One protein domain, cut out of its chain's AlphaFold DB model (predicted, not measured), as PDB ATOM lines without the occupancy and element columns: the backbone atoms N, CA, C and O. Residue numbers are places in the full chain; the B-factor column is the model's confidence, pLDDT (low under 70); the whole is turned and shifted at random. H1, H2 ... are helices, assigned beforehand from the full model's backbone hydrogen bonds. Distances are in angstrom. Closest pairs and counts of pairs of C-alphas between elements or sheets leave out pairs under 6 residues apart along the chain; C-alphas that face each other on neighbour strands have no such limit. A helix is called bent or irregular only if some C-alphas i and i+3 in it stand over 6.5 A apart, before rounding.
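Overview. This is residues 43 to 93 of the 97 residues of an uncharacterized protein of Lachnospiraceae bacterium (UniProt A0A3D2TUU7). Two long helices, H3 and H1, lie side by side and run opposite ways, and the short helix H2 crosses the end where H1 finishes and H3 starts, like a cap. H3 is kinked near residue 80, and a loop of residues 67 to 72 leads from H2 back to it. The printed part has 51 residues, with three named helices in the order H1, H2, H3 and no named strand, and its class is all helix. It is compact, with a radius of gyration of the C-alphas of 10.8 A, yet elongated in outline, spanning 31 by 18 by 18 A.

Along the chain. The longest helix, H3, holds residues 73 to 91 and measures 28.4 A from C-alpha 73 at (111.617, 144.948, 171.720) to C-alpha 91 at (110.875, 132.100, 146.373). H3 is irregular: C-alphas 77 and 80 are 8.0 A apart, where about 5 A is found in a regular helix, and its line is a rough one. H1 holds residues 43 to 58, begins with C-alpha 43 at (103.315, 135.461, 145.419) and is 22.6 A long. H2 holds residues 60 to 66 and is 9.8 A long.

Arrangement. H3 has a kink of 48 degrees near residue 80. H3 and H1 touch, with 22 pairs of C-alphas within 8 A, and the closest C-alphas, those of His 80 and Gln 53, are 4.8 A apart. Their lines stand at a shallow tilt of 26 degrees, and they run opposite ways. H1 touches H2 with residues 52 to 56 alone, the closest C-alphas being those of Ala 56 and Tyr 63, 5.4 A apart. H1 and H2 stand at a steep tilt of 54 degrees and run opposite ways. H3 and H2 only just touch, with 3 pairs of C-alphas within 8 A; H3 takes part with residues 73 to 76 alone, and the closest C-alphas, those of Asp 76 and Phe 60, are 6.2 A apart. Their lines are about perpendicular, at 75 degrees. The helix packing is mostly crossed, but only just, with 1 of the 3 touching pairs at a shallow tilt. In H1 and H2 every O i to N i+4 pair is within hydrogen-bond range; in H3 11 of 15 are.

Size, cuts and confidence. The two C-alphas farthest apart, those of Asp 61 and Gly 93, are 30.9 A from each other, while the first and last printed C-alphas, those of Asp 43 and Gly 93, are 11.2 A apart. The printed part has no cut. The link from H1 to H2 is tight, with 1 residue, and the link from H2 to H3 is short, with 6 residues. The mean pLDDT of the printed part is 88.1, and no printed residue is under 70.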
ATOM      1  N   ASP A  43     102.979 134.080 145.762       85.81
ATOM      2  CA  ASP A  43     103.315 135.461 145.419       85.81
ATOM      3  C   ASP A  43     102.628 136.428 146.391       85.81
ATOM      4  O   ASP A  43     103.288 137.289 146.958       85.81
ATOM      5  N   LYS A  44     101.354 136.195 146.736       87.81
ATOM      6  CA  LYS A  44     100.663 137.005 147.758       87.81
ATOM      7  C   LYS A  44     101.283 136.893 149.148       87.81
ATOM      8  O   LYS A  44     101.300 137.872 149.884       87.81
ATOM      9  N   ILE A  45     101.755 135.703 149.530       88.75
ATOM     10  CA  ILE A  45     102.456 135.528 150.813       88.75
ATOM     11  C   ILE A  45     103.772 136.308 150.793       88.75
ATOM     12  O   ILE A  45     104.130 136.936 151.783       88.75
ATOM     13  N   VAL A  46     104.501 136.254 149.678       91.81
ATOM     14  CA  VAL A  46     105.738 137.016 149.501       91.81
ATOM     15  C   VAL A  46     105.471 138.514 149.595       91.81
ATOM     16  O   VAL A  46     106.181 139.169 150.349       91.81
ATOM     17  N   ASP A  47     104.449 139.026 148.906       93.88
ATOM     18  CA  ASP A  47     104.081 140.446 148.931       93.88
ATOM     19  C   ASP A  47     103.770 140.907 150.365       93.88
ATOM     20  O   ASP A  47     104.331 141.892 150.837       93.88
ATOM     21  N   GLN A  48     102.961 140.139 151.108       94.19
ATOM     22  CA  GLN A  48     102.653 140.442 152.510       94.19
ATOM     23  C   GLN A  48     103.914 140.454 153.390       94.19
ATOM     24  O   GLN A  48     104.095 141.348 154.210       94.19
ATOM     25  N   LEU A  49     104.810 139.474 153.223       94.69
ATOM     26  CA  LEU A  49     106.050 139.415 154.000       94.69
ATOM     27  C   LEU A  49     107.023 140.546 153.642       94.69
ATOM     28  O   LEU A  49     107.809 140.948 154.497       94.69
ATOM     29  N   GLU A  50     107.013 141.031 152.398       95.44
ATOM     30  CA  GLU A  50     107.797 142.196 151.972       95.44
ATOM     31  C   GLU A  50     107.258 143.478 152.631       95.44
ATOM     32  O   GLU A  50     108.046 144.238 153.190       95.44
ATOM     33  N   GLU A  51     105.934 143.664 152.684       94.88
ATOM     34  CA  GLU A  51     105.298 144.775 153.412       94.88
ATOM     35  C   GLU A  51     105.618 144.739 154.918       94.88
ATOM     36  O   GLU A  51     106.037 145.745 155.499       94.88
ATOM     37  N   GLU A  52     105.488 143.569 155.553       94.44
ATOM     38  CA  GLU A  52     105.840 143.369 156.965       94.44
ATOM     39  C   GLU A  52     107.336 143.607 157.215       94.44
ATOM     40  O   GLU A  52     107.715 144.201 158.226       94.44
ATOM     41  N   GLN A  53     108.204 143.188 156.285       94.56
ATOM     42  CA  GLN A  53     109.646 143.408 156.372       94.56
ATOM     43  C   GLN A  53     109.993 144.896 156.333       94.56
ATOM     44  O   GLN A  53     110.849 145.336 157.105       94.56
ATOM     45  N   GLU A  54     109.371 145.654 155.430       93.56
ATOM     46  CA  GLU A  54     109.574 147.097 155.319       93.56
ATOM     47  C   GLU A  54     109.080 147.829 156.569       93.56
ATOM     48  O   GLU A  54     109.808 148.670 157.102       93.56
ATOM     49  N   LEU A  55     107.893 147.473 157.075       92.06
ATOM     50  CA  LEU A  55     107.333 148.070 158.286       92.06
ATOM     51  C   LEU A  55     108.213 147.778 159.508       92.06
ATOM     52  O   LEU A  55     108.615 148.712 160.195       92.06
ATOM     53  N   ALA A  56     108.600 146.516 159.715       90.06
ATOM     54  CA  ALA A  56     109.469 146.109 160.820       90.06
ATOM     55  C   ALA A  56     110.885 146.708 160.735       90.06
ATOM     56  O   ALA A  56     111.536 146.880 161.758       90.06
ATOM     57  N   TYR A  57     111.393 147.007 159.532       90.19
ATOM     58  CA  TYR A  57     112.683 147.685 159.363       90.19
ATOM     59  C   TYR A  57     112.601 149.190 159.652       90.19
ATOM     60  O   TYR A  57     113.560 149.772 160.157       90.19
ATOM     61  N   ALA A  58     111.488 149.827 159.281       91.31
ATOM     62  CA  ALA A  58     111.305 151.265 159.436       91.31
ATOM     63  C   ALA A  58     110.911 151.660 160.867       91.31
ATOM     64  O   ALA A  58     111.402 152.675 161.364       91.31
ATOM     65  N   ASP A  59     110.016 150.891 161.492       90.69
ATOM     66  CA  ASP A  59     109.442 151.167 162.809       90.69
ATOM     67  C   ASP A  59     108.903 149.867 163.435       90.69
ATOM     68  O   ASP A  59     107.771 149.442 163.177       90.69
ATOM     69  N   PHE A  60     109.745 149.203 164.230       88.81
ATOM     70  CA  PHE A  60     109.395 147.923 164.839       88.81
ATOM     71  C   PHE A  60     108.287 148.057 165.891       88.81
ATOM     72  O   PHE A  60     107.386 147.223 165.915       88.81
ATOM     73  N   ASP A  61     108.278 149.126 166.692       88.44
ATOM     74  CA  ASP A  61     107.220 149.368 167.682       88.44
ATOM     75  C   ASP A  61     105.848 149.467 166.998       88.44
ATOM     76  O   ASP A  61     104.884 148.817 167.408       88.44
ATOM     77  N   ARG A  62     105.773 150.204 165.883       89.50
ATOM     78  CA  ARG A  62     104.552 150.291 165.074       89.50
ATOM     79  C   ARG A  62     104.160 148.949 164.453       89.50
ATOM     80  O   ARG A  62     102.974 148.627 164.405       89.50
ATOM     81  N   TYR A  63     105.127 148.165 163.977       89.12
ATOM     82  CA  TYR A  63     104.871 146.811 163.476       89.12
ATOM     83  C   TYR A  63     104.249 145.913 164.559       89.12
ATOM     84  O   TYR A  63     103.267 145.221 164.290       89.12
ATOM     85  N   VAL A  64     104.769 145.953 165.789       89.06
ATOM     86  CA  VAL A  64     104.218 145.202 166.928       89.06
ATOM     87  C   VAL A  64     102.784 145.639 167.231       89.06
ATOM     88  O   VAL A  64     101.912 144.798 167.431       89.06
ATOM     89  N   GLU A  65     102.497 146.941 167.219       88.44
ATOM     90  CA  GLU A  65     101.137 147.444 167.452       88.44
ATOM     91  C   GLU A  65     100.143 147.044 166.348       88.44
ATOM     92  O   GLU A  65      98.993 146.705 166.647       88.44
ATOM     93  N   GLU A  66     100.560 147.101 165.079       88.19
ATOM     94  CA  GLU A  66      99.674 146.921 163.922       88.19
ATOM     95  C   GLU A  66      99.543 145.460 163.459       88.19
ATOM     96  O   GLU A  66      98.487 145.088 162.938       88.19
ATOM     97  N   VAL A  67     100.582 144.636 163.632       88.25
ATOM     98  CA  VAL A  67     100.681 143.298 163.021       88.25
ATOM     99  C   VAL A  67     100.723 142.180 164.061       88.25
ATOM    100  O   VAL A  67      99.870 141.290 164.021       88.25
ATOM    101  N   ASP A  68     101.682 142.207 164.992       85.12
ATOM    102  CA  ASP A  68     101.817 141.159 166.016       85.12
ATOM    103  C   ASP A  68     102.230 141.716 167.391       85.12
ATOM    104  O   ASP A  68     103.424 141.806 167.700       85.12
ATOM    105  N   PRO A  69     101.243 142.004 168.265       84.44
ATOM    106  CA  PRO A  69     101.484 142.524 169.611       84.44
ATOM    107  C   PRO A  69     102.188 141.548 170.559       84.44
ATOM    108  O   PRO A  69     102.467 141.909 171.703       84.44
ATOM    109  N   CYS A  70     102.411 140.295 170.148       83.06
ATOM    110  CA  CYS A  70     103.116 139.309 170.965       83.06
ATOM    111  C   CYS A  70     104.639 139.464 170.900       83.06
ATOM    112  O   CYS A  70     105.339 138.818 171.681       83.06
ATOM    113  N   LEU A  71     105.147 140.263 169.963       83.00
ATOM    114  CA  LEU A  71     106.571 140.519 169.813       83.00
ATOM    115  C   LEU A  71     107.012 141.626 170.770       83.00
ATOM    116  O   LEU A  71     106.310 142.610 170.980       83.00
ATOM    117  N   ASP A  72     108.183 141.447 171.369       77.38
ATOM    118  CA  ASP A  72     108.791 142.426 172.261       77.38
ATOM    119  C   ASP A  72     109.982 143.115 171.592       77.38
ATOM    120  O   ASP A  72     110.494 142.682 170.558       77.38
ATOM    121  N   SER A  73     110.463 144.192 172.210       71.62
ATOM    122  CA  SER A  73     111.617 144.948 171.720       71.62
ATOM    123  C   SER A  73     112.913 144.125 171.655       71.62
ATOM    124  O   SER A  73     113.868 144.557 171.021       71.62
ATOM    125  N   GLU A  74     112.992 142.953 172.301       74.56
ATOM    126  CA  GLU A  74     114.164 142.068 172.187       74.56
ATOM    127  C   GLU A  74     114.217 141.363 170.819       74.56
ATOM    128  O   GLU A  74     115.273 140.878 170.404       74.56
ATOM    129  N   CYS A  75     113.098 141.336 170.091       71.88
ATOM    130  CA  CYS A  75     113.003 140.777 168.745       71.88
ATOM    131  C   CYS A  75     113.500 141.735 167.641       71.88
ATOM    132  O   CYS A  75     113.794 141.271 166.536       71.88
ATOM    133  N   ASP A  76     113.622 143.035 167.931       73.56
ATOM    134  CA  ASP A  76     113.767 144.132 166.958       73.56
ATOM    135  C   ASP A  76     114.987 143.984 166.023       73.56
ATOM    136  O   ASP A  76     114.844 143.871 164.799       73.56
ATOM    137  N   ASP A  77     116.195 143.859 166.589       73.94
ATOM    138  CA  ASP A  77     117.473 144.044 165.875       73.94
ATOM    139  C   ASP A  77     117.625 143.225 164.572       73.94
ATOM    140  O   ASP A  77     118.370 143.597 163.650       73.94
ATOM    141  N   PHE A  78     116.948 142.074 164.475       82.00
ATOM    142  CA  PHE A  78     117.073 141.156 163.344       82.00
ATOM    143  C   PHE A  78     115.751 140.626 162.776       82.00
ATOM    144  O   PHE A  78     115.806 139.826 161.835       82.00
ATOM    145  N   PHE A  79     114.586 141.077 163.252       88.75
ATOM    146  CA  PHE A  79     113.297 140.539 162.799       88.75
ATOM    147  C   PHE A  79     113.086 140.716 161.288       88.75
ATOM    148  O   PHE A  79     112.864 139.739 160.564       88.75
ATOM    149  N   HIS A  80     113.308 141.930 160.771       89.00
ATOM    150  CA  HIS A  80     113.231 142.223 159.334       89.00
ATOM    151  C   HIS A  80     114.196 141.356 158.494       89.00
ATOM    152  O   HIS A  80     113.917 141.029 157.338       89.00
ATOM    153  N   LYS A  81     115.341 140.925 159.050       91.38
ATOM    154  CA  LYS A  81     116.264 140.004 158.353       91.38
ATOM    155  C   LYS A  81     115.733 138.573 158.346       91.38
ATOM    156  O   LYS A  81     115.939 137.864 157.358       91.38
ATOM    157  N   GLY A  82     115.050 138.164 159.415       92.75
ATOM    158  CA  GLY A  82     114.307 136.908 159.494       92.75
ATOM    159  C   GLY A  82     113.234 136.816 158.409       92.75
ATOM    160  O   GLY A  82     113.238 135.851 157.639       92.75
ATOM    161  N   LEU A  83     112.414 137.862 158.261       94.00
ATOM    162  CA  LEU A  83     111.424 137.974 157.180       94.00
ATOM    163  C   LEU A  83     112.086 137.892 155.796       94.00
ATOM    164  O   LEU A  83     111.698 137.077 154.959       94.00
ATOM    165  N   GLY A  84     113.199 138.605 155.597       94.06
ATOM    166  CA  GLY A  84     113.987 138.514 154.364       94.06
ATOM    167  C   GLY A  84     114.520 137.108 154.061       94.06
ATOM    168  O   GLY A  84     114.631 136.714 152.895       94.06
ATOM    169  N   ARG A  85     114.857 136.311 155.085       94.00
ATOM    170  CA  ARG A  85     115.232 134.901 154.901       94.00
ATOM    171  C   ARG A  85     114.016 134.047 154.545       94.00
ATOM    172  O   ARG A  85     114.150 133.211 153.651       94.00
ATOM    173  N   ALA A  86     112.871 134.262 155.189       93.00
ATOM    174  CA  ALA A  86     111.627 133.555 154.891       93.00
ATOM    175  C   ALA A  86     111.192 133.772 153.431       93.00
ATOM    176  O   ALA A  86     110.982 132.793 152.712       93.00
ATOM    177  N   ILE A  87     111.206 135.021 152.951       93.25
ATOM    178  CA  ILE A  87     110.915 135.373 151.549       93.25
ATOM    179  C   ILE A  87     111.832 134.606 150.588       93.25
ATOM    180  O   ILE A  87     111.368 134.010 149.617       93.25
ATOM    181  N   LYS A  88     113.143 134.558 150.863       92.88
ATOM    182  CA  LYS A  88     114.098 133.805 150.028       92.88
ATOM    183  C   LYS A  88     113.783 132.309 149.981       92.88
ATOM    184  O   LYS A  88     113.902 131.705 148.920       92.88
ATOM    185  N   VAL A  89     113.401 131.710 151.111       91.38
ATOM    186  CA  VAL A  89     113.032 130.285 151.180       91.38
ATOM    187  C   VAL A  89     111.749 130.013 150.391       91.38
ATOM    188  O   VAL A  89     111.699 129.031 149.650       91.38
ATOM    189  N   LEU A  90     110.750 130.894 150.495       88.25
ATOM    190  CA  LEU A  90     109.496 130.791 149.742       88.25
ATOM    191  C   LEU A  90     109.726 130.920 148.233       88.25
ATOM    192  O   LEU A  90     109.290 130.050 147.483       88.25
ATOM    193  N   LYS A  91     110.499 131.922 147.790       87.44
ATOM    194  CA  LYS A  91     110.875 132.100 146.373       87.44
ATOM    195  C   LYS A  91     111.669 130.907 145.821       87.44
ATOM    196  O   LYS A  91     111.516 130.550 144.658       87.44
ATOM    197  N   ALA A  92     112.488 130.254 146.650       87.56
ATOM    198  CA  ALA A  92     113.212 129.032 146.284       87.56
ATOM    199  C   ALA A  92     112.337 127.758 146.309       87.56
ATOM    200  O   ALA A  92     112.815 126.666 145.988       87.56
ATOM    201  N   GLY A  93     111.068 127.862 146.718       82.56
ATOM    202  CA  GLY A  93     110.167 126.720 146.875       82.56
ATOM    203  C   GLY A  93     110.631 125.724 147.943       82.56
ATOM    204  O   GLY A  93     110.370 124.531 147.814       82.56
TER     205      GLY A  93